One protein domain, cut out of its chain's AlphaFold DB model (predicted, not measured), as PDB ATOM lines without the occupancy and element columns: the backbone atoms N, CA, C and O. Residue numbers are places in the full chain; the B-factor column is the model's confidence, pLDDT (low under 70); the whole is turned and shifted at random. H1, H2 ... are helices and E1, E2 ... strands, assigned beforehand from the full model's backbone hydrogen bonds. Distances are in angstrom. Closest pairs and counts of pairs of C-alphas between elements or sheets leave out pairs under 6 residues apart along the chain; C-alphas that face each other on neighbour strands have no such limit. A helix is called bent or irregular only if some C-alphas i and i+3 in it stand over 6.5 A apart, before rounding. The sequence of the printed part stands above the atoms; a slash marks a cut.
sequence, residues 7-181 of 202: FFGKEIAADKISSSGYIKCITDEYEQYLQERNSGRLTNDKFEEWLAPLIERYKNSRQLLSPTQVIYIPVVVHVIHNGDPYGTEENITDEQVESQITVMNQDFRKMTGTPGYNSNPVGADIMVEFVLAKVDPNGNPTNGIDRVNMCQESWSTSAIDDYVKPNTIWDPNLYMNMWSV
ATOM      1  N   PHE A   7     369.913 349.235 300.533       91.62
ATOM      2  CA  PHE A   7     369.174 349.935 301.582       91.62
ATOM      3  C   PHE A   7     370.175 350.548 302.548       91.62
ATOM      4  O   PHE A   7     371.208 349.943 302.820       91.62
ATOM      5  N   PHE A   8     369.924 351.779 303.000       91.94
ATOM      6  CA  PHE A   8     370.851 352.496 303.885       91.94
ATOM      7  C   PHE A   8     372.307 352.555 303.361       91.94
ATOM      8  O   PHE A   8     373.274 352.585 304.117       91.94
ATOM      9  N   GLY A   9     372.482 352.542 302.034       91.06
ATOM     10  CA  GLY A   9     373.798 352.501 301.384       91.06
ATOM     11  C   GLY A   9     374.500 351.134 301.394       91.06
ATOM     12  O   GLY A   9     375.570 351.013 300.798       91.06
ATOM     13  N   LYS A  10     373.907 350.100 302.001       92.12
ATOM     14  CA  LYS A  10     374.429 348.728 302.064       92.12
ATOM     15  C   LYS A  10     373.861 347.869 300.947       92.12
ATOM     16  O   LYS A  10     372.679 347.964 300.632       92.12
ATOM     17  N   GLU A  11     374.708 347.048 300.332       93.25
ATOM     18  CA  GLU A  11     374.276 346.054 299.347       93.25
ATOM     19  C   GLU A  11     373.646 344.852 300.039       93.25
ATOM     20  O   GLU A  11     374.230 344.305 300.969       93.25
ATOM     21  N   ILE A  12     372.491 344.418 299.540       92.94
ATOM     22  CA  ILE A  12     371.826 343.225 300.058       92.94
ATOM     23  C   ILE A  12     372.425 341.984 299.400       92.94
ATOM     24  O   ILE A  12     372.579 341.907 298.174       92.94
ATOM     25  N   ALA A  13     372.783 341.012 300.233       88.81
ATOM     26  CA  ALA A  13     373.302 339.734 299.781       88.81
ATOM     27  C   ALA A  13     372.208 338.914 299.069       88.81
ATOM     28  O   ALA A  13     371.027 338.992 299.405       88.81
ATOM     29  N   ALA A  14     372.591 338.152 298.042       86.94
ATOM     30  CA  ALA A  14     371.631 337.466 297.172       86.94
ATOM     31  C   ALA A  14     370.834 336.369 297.902       86.94
ATOM     32  O   ALA A  14     369.701 336.089 297.536       86.94
ATOM     33  N   ASP A  15     371.405 335.782 298.952       87.94
ATOM     34  CA  ASP A  15     370.779 334.793 299.832       87.94
ATOM     35  C   ASP A  15     369.675 335.380 300.728       87.94
ATOM     36  O   ASP A  15     368.801 334.642 301.186       87.94
ATOM     37  N   LYS A  16     369.657 336.705 300.931       87.69
ATOM     38  CA  LYS A  16     368.559 337.411 301.616       87.69
ATOM     39  C   LYS A  16     367.353 337.685 300.708       87.69
ATOM     40  O   LYS A  16     366.306 338.108 301.204       87.69
ATOM     41  N   ILE A  17     367.482 337.444 299.401       90.94
ATOM     42  CA  ILE A  17     366.423 337.638 298.406       90.94
ATOM     43  C   ILE A  17     365.735 336.292 298.169       90.94
ATOM     44  O   ILE A  17     366.365 335.311 297.773       90.94
ATOM     45  N   SER A  18     364.429 336.222 298.424       90.88
ATOM     46  CA  SER A  18     363.646 335.019 298.149       90.88
ATOM     47  C   SER A  18     363.580 334.731 296.647       90.88
ATOM     48  O   SER A  18     363.752 335.614 295.809       90.88
ATOM     49  N   SER A  19     363.221 333.499 296.286       89.38
ATOM     50  CA  SER A  19     362.927 333.137 294.892       89.38
ATOM     51  C   SER A  19     361.801 333.972 294.267       89.38
ATOM     52  O   SER A  19     361.746 334.108 293.050       89.38
ATOM     53  N   SER A  20     360.916 334.540 295.091       90.31
ATOM     54  CA  SER A  20     359.857 335.472 294.694       90.31
ATOM     55  C   SER A  20     360.304 336.939 294.607       90.31
ATOM     56  O   SER A  20     359.482 337.794 294.303       90.31
ATOM     57  N   GLY A  21     361.582 337.242 294.858       89.69
ATOM     58  CA  GLY A  21     362.143 338.593 294.767       89.69
ATOM     59  C   GLY A  21     361.963 339.458 296.018       89.69
ATOM     60  O   GLY A  21     362.355 340.624 296.004       89.69
ATOM     61  N   TYR A  22     361.413 338.910 297.106       93.88
ATOM     62  CA  TYR A  22     361.237 339.636 298.363       93.88
ATOM     63  C   TYR A  22     362.485 339.561 299.243       93.88
ATOM     64  O   TYR A  22     363.095 338.505 299.420       93.88
ATOM     65  N   ILE A  23     362.819 340.684 299.862       94.94
ATOM     66  CA  ILE A  23     363.858 340.827 300.874       94.94
ATOM     67  C   ILE A  23     363.169 340.767 302.231       94.94
ATOM     68  O   ILE A  23     362.450 341.685 302.624       94.94
ATOM     69  N   LYS A  24     363.372 339.662 302.951       90.88
ATOM     70  CA  LYS A  24     362.646 339.409 304.204       90.88
ATOM     71  C   LYS A  24     363.020 340.380 305.322       90.88
ATOM     72  O   LYS A  24     362.161 340.747 306.112       90.88
ATOM     73  N   CYS A  25     364.298 340.736 305.419       93.62
ATOM     74  CA  CYS A  25     364.833 341.516 306.526       93.62
ATOM     75  C   CYS A  25     366.140 342.206 306.117       93.62
ATOM     76  O   CYS A  25     366.955 341.596 305.421       93.62
ATOM     77  N   ILE A  26     366.341 343.446 306.577       95.31
ATOM     78  CA  ILE A  26     367.590 344.217 306.398       95.31
ATOM     79  C   ILE A  26     368.154 344.766 307.720       95.31
ATOM     80  O   ILE A  26     368.865 345.769 307.733       95.31
ATOM     81  N   THR A  27     367.798 344.156 308.855       94.81
ATOM     82  CA  THR A  27     368.198 344.630 310.193       94.81
ATOM     83  C   THR A  27     369.720 344.717 310.350       94.81
ATOM     84  O   THR A  27     370.205 345.697 310.906       94.81
ATOM     85  N   ASP A  28     370.491 343.763 309.817       92.69
ATOM     86  CA  ASP A  28     371.963 343.797 309.915       92.69
ATOM     87  C   ASP A  28     372.560 344.967 309.125       92.69
ATOM     88  O   ASP A  28     373.479 345.648 309.574       92.69
ATOM     89  N   GLU A  29     372.035 345.214 307.926       94.81
ATOM     90  CA  GLU A  29     372.455 346.323 307.080       94.81
ATOM     91  C   GLU A  29     372.101 347.671 307.712       94.81
ATOM     92  O   GLU A  29     372.893 348.618 307.656       94.81
ATOM     93  N   TYR A  30     370.934 347.749 308.348       94.69
ATOM     94  CA  TYR A  30     370.531 348.919 309.111       94.69
ATOM     95  C   TYR A  30     371.433 349.139 310.336       94.69
ATOM     96  O   TYR A  30     371.892 350.255 310.568       94.69
ATOM     97  N   GLU A  31     371.795 348.079 311.059       92.62
ATOM     98  CA  GLU A  31     372.728 348.142 312.190       92.62
ATOM     99  C   GLU A  31     374.105 348.676 311.774       92.62
ATOM    100  O   GLU A  31     374.637 349.589 312.405       92.62
ATOM    101  N   GLN A  32     374.655 348.184 310.660       92.19
ATOM    102  CA  GLN A  32     375.914 348.696 310.110       92.19
ATOM    103  C   GLN A  32     375.821 350.183 309.748       92.19
ATOM    104  O   GLN A  32     376.752 350.948 309.994       92.19
ATOM    105  N   TYR A  33     374.697 350.606 309.162       92.88
ATOM    106  CA  TYR A  33     374.442 352.015 308.863       92.88
ATOM    107  C   TYR A  33     374.422 352.884 310.131       92.88
ATOM    108  O   TYR A  33     374.959 353.998 310.108       92.88
ATOM    109  N   LEU A  34     373.832 352.382 311.223       92.06
ATOM    110  CA  LEU A  34     373.778 353.074 312.510       92.06
ATOM    111  C   LEU A  34     375.155 353.154 313.175       92.06
ATOM    112  O   LEU A  34     375.530 354.226 313.644       92.06
ATOM    113  N   GLN A  35     375.929 352.067 313.180       90.50
ATOM    114  CA  GLN A  35     377.284 352.031 313.749       90.50
ATOM    115  C   GLN A  35     378.237 353.014 313.049       90.50
ATOM    116  O   GLN A  35     379.080 353.633 313.695       90.50
ATOM    117  N   GLU A  36     378.072 353.232 311.742       91.25
ATOM    118  CA  GLU A  36     378.852 354.229 310.993       91.25
ATOM    119  C   GLU A  36     378.496 355.681 311.338       91.25
ATOM    120  O   GLU A  36     379.316 356.578 311.147       91.25
ATOM    121  N   ARG A  37     377.273 355.928 311.819       88.88
ATOM    122  CA  ARG A  37     376.755 357.276 312.111       88.88
ATOM    123  C   ARG A  37     376.797 357.634 313.585       88.88
ATOM    124  O   ARG A  37     376.884 358.812 313.921       88.88
ATOM    125  N   ASN A  38     376.750 356.637 314.456       86.75
ATOM    126  CA  ASN A  38     376.781 356.813 315.893       86.75
ATOM    127  C   ASN A  38     377.995 356.086 316.476       86.75
ATOM    128  O   ASN A  38     377.932 354.904 316.799       86.75
ATOM    129  N   SER A  39     379.084 356.833 316.678       81.31
ATOM    130  CA  SER A  39     380.319 356.318 317.296       81.31
ATOM    131  C   SER A  39     380.141 355.762 318.719       81.31
ATOM    132  O   SER A  39     381.018 355.052 319.209       81.31
ATOM    133  N   GLY A  40     379.023 356.075 319.385       82.31
ATOM    134  CA  GLY A  40     378.663 355.524 320.688       82.31
ATOM    135  C   GLY A  40     377.961 354.164 320.624       82.31
ATOM    136  O   GLY A  40     377.882 353.470 321.638       82.31
ATOM    137  N   ARG A  41     377.474 353.752 319.448       87.62
ATOM    138  CA  ARG A  41     376.801 352.465 319.268       87.62
ATOM    139  C   ARG A  41     377.823 351.330 319.334       87.62
ATOM    140  O   ARG A  41     378.851 351.364 318.659       87.62
ATOM    141  N   LEU A  42     377.557 350.336 320.182       85.88
ATOM    142  CA  LEU A  42     378.442 349.182 320.341       85.88
ATOM    143  C   LEU A  42     378.506 348.371 319.044       85.88
ATOM    144  O   LEU A  42     377.500 348.198 318.363       85.88
ATOM    145  N   THR A  43     379.690 347.841 318.741       86.62
ATOM    146  CA  THR A  43     379.836 346.778 317.743       86.62
ATOM    147  C   THR A  43     379.261 345.476 318.298       86.62
ATOM    148  O   THR A  43     379.202 345.305 319.518       86.62
ATOM    149  N   ASN A  44     378.907 344.533 317.423       84.81
ATOM    150  CA  ASN A  44     378.368 343.233 317.841       84.81
ATOM    151  C   ASN A  44     379.307 342.519 318.826       84.81
ATOM    152  O   ASN A  44     378.858 342.081 319.876       84.81
ATOM    153  N   ASP A  45     380.617 342.505 318.561       88.31
ATOM    154  CA  ASP A  45     381.598 341.877 319.457       88.31
ATOM    155  C   ASP A  45     381.592 342.505 320.859       88.31
ATOM    156  O   ASP A  45     381.553 341.797 321.862       88.31
ATOM    157  N   LYS A  46     381.552 343.842 320.949       87.81
ATOM    158  CA  LYS A  46     381.499 344.547 322.239       87.81
ATOM    159  C   LYS A  46     380.170 344.331 322.959       87.81
ATOM    160  O   LYS A  46     380.136 344.307 324.186       87.81
ATOM    161  N   PHE A  47     379.078 344.218 322.207       87.19
ATOM    162  CA  PHE A  47     377.770 343.900 322.760       87.19
ATOM    163  C   PHE A  47     377.757 342.489 323.362       87.19
ATOM    164  O   PHE A  47     377.324 342.323 324.500       87.19
ATOM    165  N   GLU A  48     378.309 341.499 322.659       89.19
ATOM    166  CA  GLU A  48     378.438 340.126 323.159       89.19
ATOM    167  C   GLU A  48     379.372 340.036 324.375       89.19
ATOM    168  O   GLU A  48     379.047 339.367 325.356       89.19
ATOM    169  N   GLU A  49     380.497 340.760 324.374       90.75
ATOM    170  CA  GLU A  49     381.394 340.860 325.537       90.75
ATOM    171  C   GLU A  49     380.687 341.443 326.769       90.75
ATOM    172  O   GLU A  49     380.897 340.973 327.890       90.75
ATOM    173  N   TRP A  50     379.831 342.447 326.573       87.62
ATOM    174  CA  TRP A  50     379.022 343.039 327.639       87.62
ATOM    175  C   TRP A  50     377.919 342.088 328.134       87.62
ATOM    176  O   TRP A  50     377.669 342.005 329.340       87.62
ATOM    177  N   LEU A  51     377.283 341.341 327.227       88.25
ATOM    178  CA  LEU A  51     376.178 340.431 327.531       88.25
ATOM    179  C   LEU A  51     376.645 339.125 328.200       88.25
ATOM    180  O   LEU A  51     375.962 338.599 329.084       88.25
ATOM    181  N   ALA A  52     377.819 338.609 327.828       91.38
ATOM    182  CA  ALA A  52     378.378 337.354 328.330       91.38
ATOM    183  C   ALA A  52     378.376 337.221 329.874       91.38
ATOM    184  O   ALA A  52     377.832 336.228 330.377       91.38
ATOM    185  N   PRO A  53     378.890 338.189 330.665       90.94
ATOM    186  CA  PRO A  53     378.846 338.093 332.124       90.94
ATOM    187  C   PRO A  53     377.421 338.177 332.696       90.94
ATOM    188  O   PRO A  53     377.156 337.597 333.751       90.94
ATOM    189  N   LEU A  54     376.485 338.865 332.029       88.25
ATOM    190  CA  LEU A  54     375.076 338.908 332.444       88.25
ATOM    191  C   LEU A  54     374.413 337.540 332.262       88.25
ATOM    192  O   LEU A  54     373.715 337.070 333.163       88.25
ATOM    193  N   ILE A  55     374.693 336.864 331.145       87.38
ATOM    194  CA  ILE A  55     374.231 335.496 330.891       87.38
ATOM    195  C   ILE A  55     374.792 334.533 331.941       87.38
ATOM    196  O   ILE A  55     374.055 333.686 332.448       87.38
ATOM    197  N   GLU A  56     376.077 334.639 332.285       89.00
ATOM    198  CA  GLU A  56     376.697 333.787 333.304       89.00
ATOM    199  C   GLU A  56     376.068 334.006 334.688       89.00
ATOM    200  O   GLU A  56     375.659 333.045 335.347       89.00
ATOM    201  N   ARG A  57     375.892 335.270 335.100       87.31
ATOM    202  CA  ARG A  57     375.174 335.625 336.337       87.31
ATOM    203  C   ARG A  57     373.757 335.067 336.337       87.31
ATOM    204  O   ARG A  57     373.348 334.458 337.324       87.31
ATOM    205  N   TYR A  58     373.032 335.224 335.232       81.88
ATOM    206  CA  TYR A  58     371.680 334.703 335.098       81.88
ATOM    207  C   TYR A  58     371.654 333.176 335.236       81.88
ATOM    208  O   TYR A  58     370.886 332.663 336.046       81.88
ATOM    209  N   LYS A  59     372.543 332.444 334.548       83.62
ATOM    210  CA  LYS A  59     372.669 330.977 334.656       83.62
ATOM    211  C   LYS A  59     372.948 330.516 336.090       83.62
ATOM    212  O   LYS A  59     372.312 329.570 336.548       83.62
ATOM    213  N   ASN A  60     373.833 331.213 336.803       83.06
ATOM    214  CA  ASN A  60     374.163 330.908 338.198       83.06
ATOM    215  C   ASN A  60     372.999 331.241 339.151       83.06
ATOM    216  O   ASN A  60     372.730 330.491 340.086       83.06
ATOM    217  N   SER A  61     372.252 332.319 338.887       73.56
ATOM    218  CA  SER A  61     371.070 332.717 339.672       73.56
ATOM    219  C   SER A  61     369.818 331.877 339.388       73.56
ATOM    220  O   SER A  61     368.968 331.733 340.261       73.56
ATOM    221  N   ARG A  62     369.704 331.265 338.201       60.22
ATOM    222  CA  ARG A  62     368.577 330.395 337.815       60.22
ATOM    223  C   ARG A  62     368.497 329.109 338.635       60.22
ATOM    224  O   ARG A  62     367.442 328.487 338.686       60.22
ATOM    225  N   GLN A  63     369.591 328.711 339.289       53.41
ATOM    226  CA  GLN A  63     369.554 327.649 340.299       53.41
ATOM    227  C   GLN A  63     368.805 328.084 341.576       53.41
ATOM    228  O   GLN A  63     368.407 327.230 342.361       53.41
ATOM    229  N   LEU A  64     368.577 329.391 341.768       52.50
ATOM    230  CA  LEU A  64     367.893 329.989 342.921       52.50
ATOM    231  C   LEU A  64     366.523 330.599 342.568       52.50
ATOM    232  O   LEU A  64     365.678 330.733 343.449       52.50
ATOM    233  N   LEU A  65     366.280 330.947 341.299       53.78
ATOM    234  CA  LEU A  65     365.036 331.554 340.817       53.78
ATOM    235  C   LEU A  65     364.503 330.765 339.614       53.78
ATOM    236  O   LEU A  65     365.080 330.803 338.525       53.78
ATOM    237  N   SER A  66     363.386 330.057 339.791       54.50
ATOM    238  CA  SER A  66     362.611 329.553 338.655       54.50
ATOM    239  C   SER A  66     362.045 330.749 337.882       54.50
ATOM    240  O   SER A  66     361.352 331.565 338.489       54.50
ATOM    241  N   PRO A  67     362.284 330.889 336.567       56.59
ATOM    242  CA  PRO A  67     361.583 331.886 335.778       56.59
ATOM    243  C   PRO A  67     360.183 331.330 335.520       56.59
ATOM    244  O   PRO A  67     359.956 330.608 334.558       56.59
ATOM    245  N   THR A  68     359.270 331.563 336.453       61.66
ATOM    246  CA  THR A  68     357.852 331.200 336.323       61.66
ATOM    247  C   THR A  68     356.990 332.380 335.892       61.66
ATOM    248  O   THR A  68     355.779 332.222 335.752       61.66
ATOM    249  N   GLN A  69     357.576 333.563 335.693       79.31
ATOM    250  CA  GLN A  69     356.825 334.765 335.363       79.31
ATOM    251  C   GLN A  69     356.879 335.053 333.865       79.31
ATOM    252  O   GLN A  69     357.953 335.210 333.288       79.31
ATOM    253  N   VAL A  70     355.691 335.149 333.269       89.50
ATOM    254  CA  VAL A  70     355.498 335.649 331.909       89.50
ATOM    255  C   VAL A  70     355.854 337.134 331.868       89.50
ATOM    256  O   VAL A  70     355.382 337.914 332.699       89.50
ATOM    257  N   ILE A  71     356.696 337.515 330.911       93.00
ATOM    258  CA  ILE A  71     357.051 338.901 330.620       93.00
ATOM    259  C   ILE A  71     356.019 339.451 329.642       93.00
ATOM    260  O   ILE A  71     355.885 338.951 328.528       93.00
ATOM    261  N   TYR A  72     355.318 340.500 330.061       95.69
ATOM    262  CA  TYR A  72     354.375 341.222 329.219       95.69
ATOM    263  C   TYR A  72     355.068 342.418 328.577       95.69
ATOM    264  O   TYR A  72     355.583 343.279 329.288       95.69
ATOM    265  N   ILE A  73     355.064 342.478 327.249       96.69
ATOM    266  CA  ILE A  73     355.594 343.603 326.477       96.69
ATOM    267  C   ILE A  73     354.407 344.410 325.937       96.69
ATOM    268  O   ILE A  73     353.673 343.899 325.084       96.69
ATOM    269  N   PRO A  74     354.192 345.653 326.411       98.00
ATOM    270  CA  PRO A  74     353.208 346.553 325.827       98.00
ATOM    271  C   PRO A  74     353.607 346.912 324.396       98.00
ATOM    272  O   PRO A  74     354.717 347.384 324.162       98.00
ATOM    273  N   VAL A  75     352.704 346.704 323.443       98.62
ATOM    274  CA  VAL A  75     352.915 346.998 322.023       98.62
ATOM    275  C   VAL A  75     352.001 348.131 321.591       98.62
ATOM    276  O   VAL A  75     350.803 348.110 321.877       98.62
ATOM    277  N   VAL A  76     352.558 349.088 320.858       98.69
ATOM    278  CA  VAL A  76     351.785 350.027 320.046       98.69
ATOM    279  C   VAL A  76     352.058 349.744 318.575       98.69
ATOM    280  O   VAL A  76     353.211 349.592 318.166       98.69
ATOM    281  N   VAL A  77     350.990 349.642 317.785       98.81
ATOM    282  CA  VAL A  77     351.082 349.474 316.334       98.81
ATOM    283  C   VAL A  77     350.660 350.772 315.664       98.81
ATOM    284  O   VAL A  77     349.481 351.114 315.658       98.81
ATOM    285  N   HIS A  78     351.627 351.476 315.088       98.69
ATOM    286  CA  HIS A  78     351.411 352.662 314.275       98.69
ATOM    287  C   HIS A  78     351.079 352.238 312.842       98.69
ATOM    288  O   HIS A  78     351.947 351.770 312.101       98.69
ATOM    289  N   VAL A  79     349.821 352.387 312.446       98.62
ATOM    290  CA  VAL A  79     349.357 352.195 311.071       98.62
ATOM    291  C   VAL A  79     349.496 353.525 310.343       98.62
ATOM    292  O   VAL A  79     348.729 354.460 310.583       98.62
ATOM    293  N   ILE A  80     350.503 353.623 309.476       98.50
ATOM    294  CA  ILE A  80     350.773 354.830 308.695       98.50
ATOM    295  C   ILE A  80     350.062 354.706 307.356       98.50
ATOM    296  O   ILE A  80     350.352 353.797 306.581       98.50
ATOM    297  N   HIS A  81     349.156 355.635 307.079       97.94
ATOM    298  CA  HIS A  81     348.339 355.618 305.869       97.94
ATOM    299  C   HIS A  81     348.301 356.998 305.200       97.94
ATOM    300  O   HIS A  81     348.769 357.996 305.762       97.94
ATOM    301  N   ASN A  82     347.756 357.060 303.983       96.88
ATOM    302  CA  ASN A  82     347.755 358.278 303.165       96.88
ATOM    303  C   ASN A  82     346.395 359.014 303.152       96.88
ATOM    304  O   ASN A  82     346.249 360.047 302.497       96.88
ATOM    305  N   GLY A  83     345.414 358.494 303.893       95.81
ATOM    306  CA  GLY A  83     344.024 358.959 303.880       95.81
ATOM    307  C   GLY A  83     343.013 357.890 303.472       95.81
ATOM    308  O   GLY A  83     341.819 358.185 303.423       95.81
ATOM    309  N   ASP A  84     343.472 356.662 303.233       95.69
ATOM    310  CA  ASP A  84     342.623 355.534 302.856       95.69
ATOM    311  C   ASP A  84     341.526 355.265 303.894       95.69
ATOM    312  O   ASP A  84     341.765 355.403 305.104       95.69
ATOM    313  N   PRO A  85     340.318 354.866 303.457       97.12
ATOM    314  CA  PRO A  85     339.291 354.357 304.351       97.12
ATOM    315  C   PRO A  85     339.800 353.225 305.252       97.12
ATOM    316  O   PRO A  85     340.718 352.483 304.916       97.12
ATOM    317  N   TYR A  86     339.174 353.061 306.413       97.06
ATOM    318  CA  TYR A  86     339.485 351.937 307.295       97.06
ATOM    319  C   TYR A  86     339.268 350.597 306.574       97.06
ATOM    320  O   TYR A  86     338.205 350.361 305.995       97.06
ATOM    321  N   GLY A  87     340.263 349.714 306.652       96.12
ATOM    322  CA  GLY A  87     340.266 348.386 306.046       96.12
ATOM    323  C   GLY A  87     340.659 348.348 304.570       96.12
ATOM    324  O   GLY A  87     340.460 347.314 303.933       96.12
ATOM    325  N   THR A  88     341.195 349.438 304.018       95.38
ATOM    326  CA  THR A  88     341.668 349.488 302.629       95.38
ATOM    327  C   THR A  88     343.137 349.875 302.558       95.38
ATOM    328  O   THR A  88     343.565 350.764 303.294       95.38
ATOM    329  N   GLU A  89     343.871 349.219 301.657       94.12
ATOM    330  CA  GLU A  89     345.294 349.463 301.383       94.12
ATOM    331  C   GLU A  89     346.137 349.541 302.672       94.12
ATOM    332  O   GLU A  89     346.205 348.563 303.422       94.12
ATOM    333  N   GLU A  90     346.771 350.680 302.959       94.19
ATOM    334  CA  GLU A  90     347.637 350.865 304.124       94.19
ATOM    335  C   GLU A  90     346.873 350.973 305.448       94.19
ATOM    336  O   GLU A  90     347.419 350.661 306.509       94.19
ATOM    337  N   ASN A  91     345.604 351.388 305.423       97.19
ATOM    338  CA  ASN A  91     344.802 351.593 306.628       97.19
ATOM    339  C   ASN A  91     344.143 350.280 307.093       97.19
ATOM    340  O   ASN A  91     342.922 350.177 307.192       97.19
ATOM    341  N   ILE A  92     344.969 349.265 307.370       97.88
ATOM    342  CA  ILE A  92     344.578 347.883 307.718       97.88
ATOM    343  C   ILE A  92     343.609 347.797 308.902       97.88
ATOM    344  O   ILE A  92     343.619 348.663 309.774       97.88
ATOM    345  N   THR A  93     342.787 346.750 308.989       98.38
ATOM    346  CA  THR A  93     341.806 346.633 310.083       98.38
ATOM    347  C   THR A  93     342.455 346.291 311.430       98.38
ATOM    348  O   THR A  93     343.567 345.760 311.486       98.38
ATOM    349  N   ASP A  94     341.752 346.577 312.526       98.44
ATOM    350  CA  ASP A  94     342.149 346.186 313.881       98.44
ATOM    351  C   ASP A  94     342.344 344.665 313.972       98.44
ATOM    352  O   ASP A  94     343.347 344.207 314.513       98.44
ATOM    353  N   GLU A  95     341.471 343.868 313.347       98.38
ATOM    354  CA  GLU A  95     341.576 342.404 313.347       98.38
ATOM    355  C   GLU A  95     342.864 341.923 312.668       98.38
ATOM    356  O   GLU A  95     343.468 340.937 313.093       98.38
ATOM    357  N   GLN A  96     343.319 342.619 311.621       98.25
ATOM    358  CA  GLN A  96     344.579 342.295 310.960       98.25
ATOM    359  C   GLN A  96     345.772 342.588 311.880       98.25
ATOM    360  O   GLN A  96     346.685 341.764 311.972       98.25
ATOM    361  N   VAL A  97     345.742 343.703 312.614       98.50
ATOM    362  CA  VAL A  97     346.754 344.027 313.630       98.50
ATOM    363  C   VAL A  97     346.753 342.991 314.758       98.50
ATOM    364  O   VAL A  97     347.795 342.424 315.093       98.50
ATOM    365  N   GLU A  98     345.583 342.675 315.308       98.31
ATOM    366  CA  GLU A  98     345.410 341.684 316.374       98.31
ATOM    367  C   GLU A  98     345.849 340.280 315.942       98.31
ATOM    368  O   GLU A  98     346.418 339.527 316.742       98.31
ATOM    369  N   SER A  99     345.657 339.929 314.667       98.06
ATOM    370  CA  SER A  99     346.134 338.661 314.116       98.06
ATOM    371  C   SER A  99     347.659 338.544 314.188       98.06
ATOM    372  O   SER A  99     348.179 337.482 314.536       98.06
ATOM    373  N   GLN A 100     348.388 339.644 313.970       98.06
ATOM    374  CA  GLN A 100     349.844 339.656 314.061       98.06
ATOM    375  C   GLN A 100     350.322 339.512 315.511       98.06
ATOM    376  O   GLN A 100     351.243 338.737 315.775       98.06
ATOM    377  N   ILE A 101     349.669 340.194 316.456       98.31
ATOM    378  CA  ILE A 101     349.946 340.032 317.893       98.31
ATOM    379  C   ILE A 101     349.664 338.592 318.335       98.31
ATOM    380  O   ILE A 101     350.441 337.997 319.083       98.31
ATOM    381  N   THR A 102     348.590 337.993 317.816       98.12
ATOM    382  CA  THR A 102     348.246 336.594 318.080       98.12
ATOM    383  C   THR A 102     349.348 335.654 317.602       98.12
ATOM    384  O   THR A 102     349.808 334.828 318.386       98.12
ATOM    385  N   VAL A 103     349.821 335.795 316.360       97.75
ATOM    386  CA  VAL A 103     350.915 334.967 315.821       97.75
ATOM    387  C   VAL A 103     352.207 335.157 316.620       97.75
ATOM    388  O   VAL A 103     352.852 334.174 316.973       97.75
ATOM    389  N   MET A 104     352.546 336.390 317.008       97.56
ATOM    390  CA  MET A 104     353.715 336.635 317.861       97.56
ATOM    391  C   MET A 104     353.606 335.897 319.199       97.56
ATOM    392  O   MET A 104     354.561 335.253 319.622       97.56
ATOM    393  N   ASN A 105     352.441 335.917 319.847       97.94
ATOM    394  CA  ASN A 105     352.228 335.159 321.080       97.94
ATOM    395  C   ASN A 105     352.309 333.645 320.854       97.94
ATOM    396  O   ASN A 105     352.919 332.942 321.657       97.94
ATOM    397  N   GLN A 106     351.765 333.139 319.747       97.38
ATOM    398  CA  GLN A 106     351.864 331.725 319.376       97.38
ATOM    399  C   GLN A 106     353.316 331.261 319.250       97.38
ATOM    400  O   GLN A 106     353.681 330.218 319.802       97.38
ATOM    401  N   ASP A 107     354.140 332.062 318.578       96.38
ATOM    402  CA  ASP A 107     355.546 331.768 318.320       96.38
ATOM    403  C   ASP A 107     356.398 331.897 319.590       96.38
ATOM    404  O   ASP A 107     357.125 330.971 319.954       96.38
ATOM    405  N   PHE A 108     356.272 333.008 320.323       96.12
ATOM    406  CA  PHE A 108     357.107 333.301 321.495       96.12
ATOM    407  C   PHE A 108     356.723 332.479 322.734       96.12
ATOM    408  O   PHE A 108     357.552 332.284 323.628       96.12
ATOM    409  N   ARG A 109     355.500 331.937 322.772       95.12
ATOM    410  CA  ARG A 109     355.052 330.993 323.806       95.12
ATOM    411  C   ARG A 109     355.124 329.530 323.377       95.12
ATOM    412  O   ARG A 109     354.769 328.655 324.165       95.12
ATOM    413  N   LYS A 110     355.564 329.239 322.143       94.75
ATOM    414  CA  LYS A 110     355.587 327.881 321.568       94.75
ATOM    415  C   LYS A 110     354.234 327.169 321.773       94.75
ATOM    416  O   LYS A 110     354.176 326.040 322.265       94.75
ATOM    417  N   MET A 111     353.128 327.854 321.468       94.75
ATOM    418  CA  MET A 111     351.781 327.437 321.887       94.75
ATOM    419  C   MET A 111     351.310 326.175 321.165       94.75
ATOM    420  O   MET A 111     351.118 326.176 319.948       94.75
ATOM    421  N   THR A 112     351.040 325.107 321.917       94.94
ATOM    422  CA  THR A 112     350.488 323.851 321.386       94.94
ATOM    423  C   THR A 112     349.222 324.085 320.558       94.94
ATOM    424  O   THR A 112     348.316 324.794 320.984       94.94
ATOM    425  N   GLY A 113     349.138 323.442 319.389       94.88
ATOM    426  CA  GLY A 113     347.986 323.558 318.484       94.88
ATOM    427  C   GLY A 113     348.045 324.757 317.533       94.88
ATOM    428  O   GLY A 113     347.081 325.004 316.814       94.88
ATOM    429  N   THR A 114     349.168 325.477 317.503       95.75
ATOM    430  CA  THR A 114     349.396 326.639 316.634       95.75
ATOM    431  C   THR A 114     350.682 326.455 315.819       95.75
ATOM    432  O   THR A 114     351.499 325.599 316.183       95.75
ATOM    433  N   PRO A 115     350.903 327.226 314.736       93.25
ATOM    434  CA  PRO A 115     352.144 327.158 313.960       93.25
ATOM    435  C   PRO A 115     353.423 327.421 314.772       93.25
ATOM    436  O   PRO A 115     354.478 326.906 314.410       93.25
ATOM    437  N   GLY A 116     353.326 328.152 315.888       92.50
ATOM    438  CA  GLY A 116     354.457 328.405 316.783       92.50
ATOM    439  C   GLY A 116     354.949 327.166 317.543       92.50
ATOM    440  O   GLY A 116     356.086 327.128 318.023       92.50
ATOM    441  N   TYR A 117     354.139 326.105 317.637       95.06
ATOM    442  CA  TYR A 117     354.567 324.855 318.262       95.06
ATOM    443  C   TYR A 117     355.480 324.034 317.350       95.06
ATOM    444  O   TYR A 117     355.198 323.799 316.177       95.06
ATOM    445  N   ASN A 118     356.542 323.482 317.932       92.19
ATOM    446  CA  ASN A 118     357.409 322.515 317.267       92.19
ATOM    447  C   ASN A 118     357.970 321.487 318.263       92.19
ATOM    448  O   ASN A 118     358.108 321.754 319.458       92.19
ATOM    449  N   SER A 119     358.337 320.306 317.768       92.69
ATOM    450  CA  SER A 119     358.926 319.226 318.572       92.69
ATOM    451  C   SER A 119     360.459 319.239 318.582       92.69
ATOM    452  O   SER A 119     361.072 318.257 318.999       92.69
ATOM    453  N   ASN A 120     361.098 320.305 318.088       93.44
ATOM    454  CA  ASN A 120     362.553 320.379 318.055       93.44
ATOM    455  C   ASN A 120     363.089 320.509 319.496       93.44
ATOM    456  O   ASN A 120     362.615 321.385 320.229       93.44
ATOM    457  N   PRO A 121     364.063 319.677 319.920       91.44
ATOM    458  CA  PRO A 121     364.624 319.737 321.269       91.44
ATOM    459  C   PRO A 121     365.255 321.088 321.630       91.44
ATOM    460  O   PRO A 121     365.358 321.388 322.816       91.44
ATOM    461  N   VAL A 122     365.656 321.910 320.651       91.81
ATOM    462  CA  VAL A 122     366.190 323.257 320.923       91.81
ATOM    463  C   VAL A 122     365.117 324.353 320.979       91.81
ATOM    464  O   VAL A 122     365.434 325.493 321.303       91.81
ATOM    465  N   GLY A 123     363.854 324.043 320.672       89.00
ATOM    466  CA  GLY A 123     362.755 325.007 320.757       89.00
ATOM    467  C   GLY A 123     362.250 325.175 322.192       89.00
ATOM    468  O   GLY A 123     361.932 324.179 322.848       89.00
ATOM    469  N   ALA A 124     362.083 326.414 322.652       90.75
ATOM    470  CA  ALA A 124     361.661 326.744 324.016       90.75
ATOM    471  C   ALA A 124     360.462 327.710 324.037       90.75
ATOM    472  O   ALA A 124     360.348 328.557 323.159       90.75
ATOM    473  N   ASP A 125     359.597 327.585 325.052       91.81
ATOM    474  CA  ASP A 125     358.703 328.677 325.472       91.81
ATOM    475  C   ASP A 125     359.569 329.704 326.213       91.81
ATOM    476  O   ASP A 125     360.143 329.384 327.259       91.81
ATOM    477  N   ILE A 126     359.716 330.905 325.647       91.25
ATOM    478  CA  ILE A 126     360.524 331.975 326.253       91.25
ATOM    479  C   ILE A 126     359.709 332.871 327.192       91.25
ATOM    480  O   ILE A 126     360.259 333.817 327.749       91.25
ATOM    481  N   MET A 127     358.433 332.538 327.412       92.62
ATOM    482  CA  MET A 127     357.526 333.180 328.365       92.62
ATOM    483  C   MET A 127     357.362 334.684 328.131       92.62
ATOM    484  O   MET A 127     357.254 335.454 329.081       92.62
ATOM    485  N   VAL A 128     357.328 335.101 326.867       94.94
ATOM    486  CA  VAL A 128     357.042 336.481 326.461       94.94
ATOM    487  C   VAL A 128     355.645 336.543 325.857       94.94
ATOM    488  O   VAL A 128     355.324 335.753 324.972       94.94
ATOM    489  N   GLU A 129     354.831 337.484 326.331       97.19
ATOM    490  CA  GLU A 129     353.534 337.821 325.750       97.19
ATOM    491  C   GLU A 129     353.504 339.290 325.323       97.19
ATOM    492  O   GLU A 129     353.812 340.201 326.091       97.19
ATOM    493  N   PHE A 130     353.102 339.521 324.083       98.38
ATOM    494  CA  PHE A 130     352.851 340.828 323.505       98.38
ATOM    495  C   PHE A 130     351.394 341.202 323.738       98.38
ATOM    496  O   PHE A 130     350.479 340.444 323.401       98.38
ATOM    497  N   VAL A 131     351.181 342.383 324.307       98.00
ATOM    498  CA  VAL A 131     349.848 342.900 324.610       98.00
ATOM    499  C   VAL A 131     349.708 344.295 324.035       98.00
ATOM    500  O   VAL A 131     350.543 345.157 324.291       98.00
ATOM    501  N   LEU A 132     348.648 344.537 323.262       98.62
ATOM    502  CA  LEU A 132     348.359 345.886 322.787       98.62
ATOM    503  C   LEU A 132     348.177 346.828 323.981       98.62
ATOM    504  O   LEU A 132     347.444 346.513 324.928       98.62
ATOM    505  N   ALA A 133     348.856 347.971 323.920       98.25
ATOM    506  CA  ALA A 133     348.847 348.985 324.957       98.25
ATOM    507  C   ALA A 133     347.413 349.397 325.316       98.25
ATOM    508  O   ALA A 133     346.539 349.496 324.458       98.25
ATOM    509  N   LYS A 134     347.169 349.632 326.609       97.88
ATOM    510  CA  LYS A 134     345.861 350.082 327.123       97.88
ATOM    511  C   LYS A 134     345.853 351.525 327.599       97.88
ATOM    512  O   LYS A 134     344.783 352.071 327.848       97.88
ATOM    513  N   VAL A 135     347.030 352.130 327.698       97.44
ATOM    514  CA  VAL A 135     347.229 353.522 328.093       97.44
ATOM    515  C   VAL A 135     348.211 354.150 327.109       97.44
ATOM    516  O   VAL A 135     349.248 353.545 326.831       97.44
ATOM    517  N   ASP A 136     347.858 355.307 326.553       97.00
ATOM    518  CA  ASP A 136     348.712 356.095 325.661       97.00
ATOM    519  C   ASP A 136     349.772 356.896 326.460       97.00
ATOM    520  O   ASP A 136     349.710 356.943 327.695       97.00
ATOM    521  N   PRO A 137     350.738 357.564 325.804       96.50
ATOM    522  CA  PRO A 137     351.772 358.337 326.501       96.50
ATOM    523  C   PRO A 137     351.243 359.504 327.350       96.50
ATOM    524  O   PRO A 137     351.942 359.985 328.238       96.50
ATOM    525  N   ASN A 138     350.014 359.964 327.096       96.25
ATOM    526  CA  ASN A 138     349.361 361.038 327.843       96.25
ATOM    527  C   ASN A 138     348.517 360.510 329.020       96.25
ATOM    528  O   ASN A 138     347.906 361.303 329.737       96.25
ATOM    529  N   GLY A 139     348.473 359.191 329.232       95.75
ATOM    530  CA  GLY A 139     347.695 358.558 330.294       95.75
ATOM    531  C   GLY A 139     346.240 358.251 329.928       95.75
ATOM    532  O   GLY A 139     345.474 357.850 330.806       95.75
ATOM    533  N   ASN A 140     345.831 358.419 328.668       97.75
ATOM    534  CA  ASN A 140     344.461 358.138 328.237       97.75
ATOM    535  C   ASN A 140     344.279 356.663 327.849       97.75
ATOM    536  O   ASN A 140     345.222 356.031 327.373       97.75
ATOM    537  N   PRO A 141     343.060 356.106 327.975       97.94
ATOM    538  CA  PRO A 141     342.751 354.781 327.449       97.94
ATOM    539  C   PRO A 141     342.982 354.685 325.933       97.94
ATOM    540  O   PRO A 141     342.555 355.557 325.180       97.94
ATOM    541  N   THR A 142     343.590 353.588 325.486       98.31
ATOM    542  CA  THR A 142     343.812 353.270 324.063       98.31
ATOM    543  C   THR A 142     343.569 351.782 323.793       98.31
ATOM    544  O   THR A 142     343.563 350.962 324.716       98.31
ATOM    545  N   ASN A 143     343.343 351.419 322.530       98.06
ATOM    546  CA  ASN A 143     343.352 350.027 322.077       98.06
ATOM    547  C   ASN A 143     344.760 349.547 321.672       98.06
ATOM    548  O   ASN A 143     344.907 348.358 321.398       98.06
ATOM    549  N   GLY A 144     345.766 350.433 321.661       97.94
ATOM    550  CA  GLY A 144     347.152 350.135 321.285       97.94
ATOM    551  C   GLY A 144     347.413 350.193 319.778       97.94
ATOM    552  O   GLY A 144     348.493 349.806 319.334       97.94
ATOM    553  N   ILE A 145     346.443 350.672 318.998       98.62
ATOM    554  CA  ILE A 145     346.556 350.869 317.555       98.62
ATOM    555  C   ILE A 145     346.487 352.369 317.292       98.62
ATOM    556  O   ILE A 145     345.457 353.007 317.498       98.62
ATOM    557  N   ASP A 146     347.603 352.929 316.849       98.31
ATOM    558  CA  ASP A 146     347.737 354.343 316.526       98.31
ATOM    559  C   ASP A 146     347.646 354.520 315.008       98.31
ATOM    560  O   ASP A 146     348.438 353.953 314.261       98.31
ATOM    561  N   ARG A 147     346.648 355.259 314.523       98.12
ATOM    562  CA  ARG A 147     346.415 355.446 313.083       98.12
ATOM    563  C   ARG A 147     346.835 356.848 312.691       98.12
ATOM    564  O   ARG A 147     346.193 357.820 313.083       98.12
ATOM    565  N   VAL A 148     347.903 356.945 311.905       97.94
ATOM    566  CA  VAL A 148     348.522 358.226 311.565       97.94
ATOM    567  C   VAL A 148     348.419 358.463 310.067       97.94
ATOM    568  O   VAL A 148     349.095 357.816 309.265       97.94
ATOM    569  N   ASN A 149     347.587 359.432 309.691       97.44
ATOM    570  CA  ASN A 149     347.537 359.910 308.319       97.44
ATOM    571  C   ASN A 149     348.707 360.864 308.067       97.44
ATOM    572  O   ASN A 149     348.766 361.949 308.647       97.44
ATOM    573  N   MET A 150     349.613 360.474 307.176       96.75
ATOM    574  CA  MET A 150     350.748 361.303 306.767       96.75
ATOM    575  C   MET A 150     350.651 361.795 305.315       96.75
ATOM    576  O   MET A 150     351.605 362.384 304.812       96.75
ATOM    577  N   CYS A 151     349.511 361.581 304.645       95.44
ATOM    578  CA  CYS A 151     349.231 362.048 303.281       95.44
ATOM    579  C   CYS A 151     350.293 361.638 302.241       95.44
ATOM    580  O   CYS A 151     350.504 362.339 301.250       95.44
ATOM    581  N   GLN A 152     350.980 360.517 302.473       95.69
ATOM    582  CA  GLN A 152     352.024 359.999 301.600       95.69
ATOM    583  C   GLN A 152     351.823 358.499 301.392       95.69
ATOM    584  O   GLN A 152     351.743 357.740 302.354       95.69
ATOM    585  N   GLU A 153     351.757 358.104 300.121       93.06
ATOM    586  CA  GLU A 153     351.413 356.746 299.683       93.06
ATOM    587  C   GLU A 153     352.461 355.709 300.090       93.06
ATOM    588  O   GLU A 153     352.122 354.652 300.598       93.06
ATOM    589  N   SER A 154     353.750 356.010 299.916       96.62
ATOM    590  CA  SER A 154     354.822 355.071 300.245       96.62
ATOM    591  C   SER A 154     356.054 355.763 300.808       96.62
ATOM    592  O   SER A 154     356.286 356.956 300.602       96.62
ATOM    593  N   TRP A 155     356.869 354.995 301.522       97.50
ATOM    594  CA  TRP A 155     357.997 355.497 302.288       97.50
ATOM    595  C   TRP A 155     359.284 354.761 301.930       97.50
ATOM    596  O   TRP A 155     359.350 353.530 301.942       97.50
ATOM    597  N   SER A 156     360.339 355.523 301.636       96.62
ATOM    598  CA  SER A 156     361.688 354.965 301.611       96.62
ATOM    599  C   SER A 156     362.141 354.670 303.039       96.62
ATOM    600  O   SER A 156     361.718 355.336 303.982       96.62
ATOM    601  N   THR A 157     363.061 353.720 303.218       95.75
ATOM    602  CA  THR A 157     363.569 353.398 304.562       95.75
ATOM    603  C   THR A 157     364.225 354.601 305.241       95.75
ATOM    604  O   THR A 157     364.053 354.788 306.436       95.75
ATOM    605  N   SER A 158     364.886 355.485 304.486       94.06
ATOM    606  CA  SER A 158     365.414 356.738 305.039       94.06
ATOM    607  C   SER A 158     364.308 357.671 305.534       94.06
ATOM    608  O   SER A 158     364.417 358.203 306.624       94.06
ATOM    609  N   ALA A 159     363.219 357.843 304.776       96.75
ATOM    610  CA  ALA A 159     362.112 358.699 305.200       96.75
ATOM    611  C   ALA A 159     361.374 358.125 306.422       96.75
ATOM    612  O   ALA A 159     360.880 358.880 307.258       96.75
ATOM    613  N   ILE A 160     361.332 356.797 306.560       97.38
ATOM    614  CA  ILE A 160     360.781 356.151 307.755       97.38
ATOM    615  C   ILE A 160     361.597 356.533 308.994       97.38
ATOM    616  O   ILE A 160     361.016 356.942 309.997       97.38
ATOM    617  N   ASP A 161     362.924 356.427 308.930       94.88
ATOM    618  CA  ASP A 161     363.794 356.717 310.077       94.88
ATOM    619  C   ASP A 161     363.985 358.217 310.340       94.88
ATOM    620  O   ASP A 161     364.058 358.620 311.499       94.88
ATOM    621  N   ASP A 162     363.994 359.052 309.300       95.12
ATOM    622  CA  ASP A 162     364.214 360.498 309.435       95.12
ATOM    623  C   ASP A 162     362.925 361.272 309.764       95.12
ATOM    624  O   ASP A 162     362.993 362.390 310.278       95.12
ATOM    625  N   TYR A 163     361.745 360.712 309.461       97.44
ATOM    626  CA  TYR A 163     360.469 361.421 309.601       97.44
ATOM    627  C   TYR A 163     359.378 360.607 310.300       97.44
ATOM    628  O   TYR A 163     358.854 361.066 311.312       97.44
ATOM    629  N   VAL A 164     359.033 359.410 309.814       98.12
ATOM    630  CA  VAL A 164     357.885 358.657 310.357       98.12
ATOM    631  C   VAL A 164     358.096 358.305 311.825       98.12
ATOM    632  O   VAL A 164     357.282 358.683 312.668       98.12
ATOM    633  N   LYS A 165     359.199 357.613 312.144       97.31
ATOM    634  CA  LYS A 165     359.481 357.156 313.510       97.31
ATOM    635  C   LYS A 165     359.628 358.334 314.482       97.31
ATOM    636  O   LYS A 165     358.899 358.332 315.470       97.31
ATOM    637  N   PRO A 166     360.449 359.375 314.222       96.94
ATOM    638  CA  PRO A 166     360.602 360.487 315.165       96.94
ATOM    639  C   PRO A 166     359.304 361.241 315.483       96.94
ATOM    640  O   PRO A 166     359.174 361.770 316.582       96.94
ATOM    641  N   ASN A 167     358.348 361.294 314.547       97.81
ATOM    642  CA  ASN A 167     357.080 362.005 314.743       97.81
ATOM    643  C   ASN A 167     355.968 361.155 315.379       97.81
ATOM    644  O   ASN A 167     354.928 361.707 315.727       97.81
ATOM    645  N   THR A 168     356.144 359.837 315.508       98.00
ATOM    646  CA  THR A 168     355.074 358.927 315.977       98.00
ATOM    647  C   THR A 168     355.472 358.040 317.147       98.00
ATOM    648  O   THR A 168     354.597 357.492 317.809       98.00
ATOM    649  N   ILE A 169     356.770 357.916 317.429       97.69
ATOM    650  CA  ILE A 169     357.295 357.037 318.473       97.69
ATOM    651  C   ILE A 169     356.715 357.365 319.855       97.69
ATOM    652  O   ILE A 169     356.754 358.503 320.326       97.69
ATOM    653  N   TRP A 170     356.194 356.341 320.525       97.88
ATOM    654  CA  TRP A 170     355.915 356.355 321.958       97.88
ATOM    655  C   TRP A 170     357.179 355.958 322.723       97.88
ATOM    656  O   TRP A 170     358.046 355.291 322.161       97.88
ATOM    657  N   ASP A 171     357.294 356.340 324.001       95.88
ATOM    658  CA  ASP A 171     358.507 356.098 324.801       95.88
ATOM    659  C   ASP A 171     358.983 354.631 324.684       95.88
ATOM    660  O   ASP A 171     358.294 353.725 325.167       95.88
ATOM    661  N   PRO A 172     360.145 354.372 324.049       93.88
ATOM    662  CA  PRO A 172     360.619 353.017 323.786       93.88
ATOM    663  C   PRO A 172     361.031 352.265 325.058       93.88
ATOM    664  O   PRO A 172     361.214 351.051 325.004       93.88
ATOM    665  N   ASN A 173     361.146 352.951 326.203       92.81
ATOM    666  CA  ASN A 173     361.357 352.308 327.504       92.81
ATOM    667  C   ASN A 173     360.067 351.711 328.083       92.81
ATOM    668  O   ASN A 173     360.124 350.882 328.990       92.81
ATOM    669  N   LEU A 174     358.905 352.143 327.585       95.50
ATOM    670  CA  LEU A 174     357.586 351.721 328.064       95.50
ATOM    671  C   LEU A 174     356.831 350.873 327.035       95.50
ATOM    672  O   LEU A 174     356.038 350.014 327.423       95.50
ATOM    673  N   TYR A 175     357.078 351.097 325.741       97.56
ATOM    674  CA  TYR A 175     356.351 350.453 324.651       97.56
ATOM    675  C   TYR A 175     357.288 349.888 323.585       97.56
ATOM    676  O   TYR A 175     358.198 350.554 323.088       97.56
ATOM    677  N   MET A 176     356.988 348.674 323.135       97.81
ATOM    678  CA  MET A 176     357.487 348.172 321.865       97.81
ATOM    679  C   MET A 176     356.704 348.842 320.736       97.81
ATOM    680  O   MET A 176     355.517 348.580 320.537       97.81
ATOM    681  N   ASN A 177     357.386 349.701 319.989       98.38
ATOM    682  CA  ASN A 177     356.801 350.410 318.863       98.38
ATOM    683  C   ASN A 177     356.913 349.559 317.588       98.38
ATOM    684  O   ASN A 177     358.006 349.120 317.216       98.38
ATOM    685  N   MET A 178     355.790 349.343 316.908       98.44
ATOM    686  CA  MET A 178     355.713 348.648 315.624       98.44
ATOM    687  C   MET A 178     355.071 349.563 314.590       98.44
ATOM    688  O   MET A 178     354.018 350.130 314.846       98.44
ATOM    689  N   TRP A 179     355.665 349.673 313.406       98.56
ATOM    690  CA  TRP A 179     355.111 350.478 312.318       98.56
ATOM    691  C   TRP A 179     354.663 349.581 311.171       98.56
ATOM    692  O   TRP A 179     355.445 348.771 310.673       98.56
ATOM    693  N   SER A 180     353.415 349.754 310.740       97.94
ATOM    694  CA  SER A 180     352.911 349.247 309.467       97.94
ATOM    695  C   SER A 180     352.948 350.386 308.455       97.94
ATOM    696  O   SER A 180     352.361 351.445 308.681       97.94
ATOM    697  N   VAL A 181     353.714 350.193 307.383       97.00
ATOM    698  CA  VAL A 181     354.019 351.216 306.377       97.00
ATOM    699  C   VAL A 181     354.089 350.574 304.998       97.00
ATOM    700  O   VAL A 181     354.538 349.435 304.858       97.00
TER     701      VAL A 181
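This is residues 7 to 181 of the 202 residues of an uncharacterized protein of Flavobacterium sediminis (UniProt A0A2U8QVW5). A small, twisted parallel sheet is built along one long strand, E1, with E2 and E3 one after the other along one of its sides and E4 along the other; H3 packs on one face and H4 is over the opposite face, beside the strands. H1 and H2 make an arm away from this sheet, with open space between H2 and the sheet, and residues 51 to 66 stick out. The printed part has 175 residues, with four named helices and four named strands in the order H1 H2 E1 H3 E2 E3 H4 E4, a mixed class in which under half of the residues, 82, are in named elements. The whole is only just loose, close to compact, with a radius of gyration of the C-alphas of 19.1 A and spans of 54 by 40 by 39 A.

The branched sheet is only just strongly twisted, its C-alphas lying up to 4.1 A off the best plane. E1, residues 71 to 81, has three parallel neighbours. E2, residues 128 to 132, is on one side of it, beside residues 71 to 75, with N 73 and O 129 within hydrogen-bond range at 2.8 A. E3, residues 145 to 149, is on the same side, beside residues 76 to 81, with N 146 and O 77 at 2.9 A. E4, residues 176 to 180, is on the other side, beside residues 75 to 79, with N 178 and O 76 at 2.9 A. H3, residues 94 to 108, is on the sheet at a height of 7.6 A, slantwise to the strands at 36 degrees to E1 on the local plane; its closest C-alphas to E2 are those of Asn 105 and Glu 129, 5.5 A apart. E1, H3 and E2 form a strand-helix-strand unit, two parallel neighbour strands with a helix between, and its crossover is right-handed. H4, residues 157 to 168, is on the opposite face at a height of 8.8 A, over none of the strands, but only just: 2 of its C-alphas fall on E1 and 2 on E4. H1, residues 27 to 37, and H2, residues 44 to 61, are not on the sheet and are apart from each other. Every O i to N i+4 pair is within hydrogen-bond range in H1 and H3, against 12 of 14 in H2 and 6 of 8 in H4.

E1 runs 31.1 A from C-alpha 71 at (357.051, 338.901, 330.620); E2, E3 and E4 measure 13.3, 13.0 and 13.3 A. H3 is 21.2 A long, H1 15.4 A and H4 15.3 A. H2 spans 25.3 A, ends at C-alpha 61, (371.070, 332.717, 339.672), and has a kink of 31 degrees near residue 51. H4 is irregular, with C-alphas 162 and 165 7.1 A apart, and H2 only just so, with C-alphas 50 and 53 6.7 A apart. E4 ends at C-alpha 180, (352.911, 349.247, 309.467).

The two C-alphas farthest apart, those of Gln 63 and Cys 151, are 54.5 A apart. The printed part has no cut. The links E1 to H3, H3 to E2 and E2 to E3 are long. The mean pLDDT of the printed part is 92.4, and residues 62 to 68 are under 70.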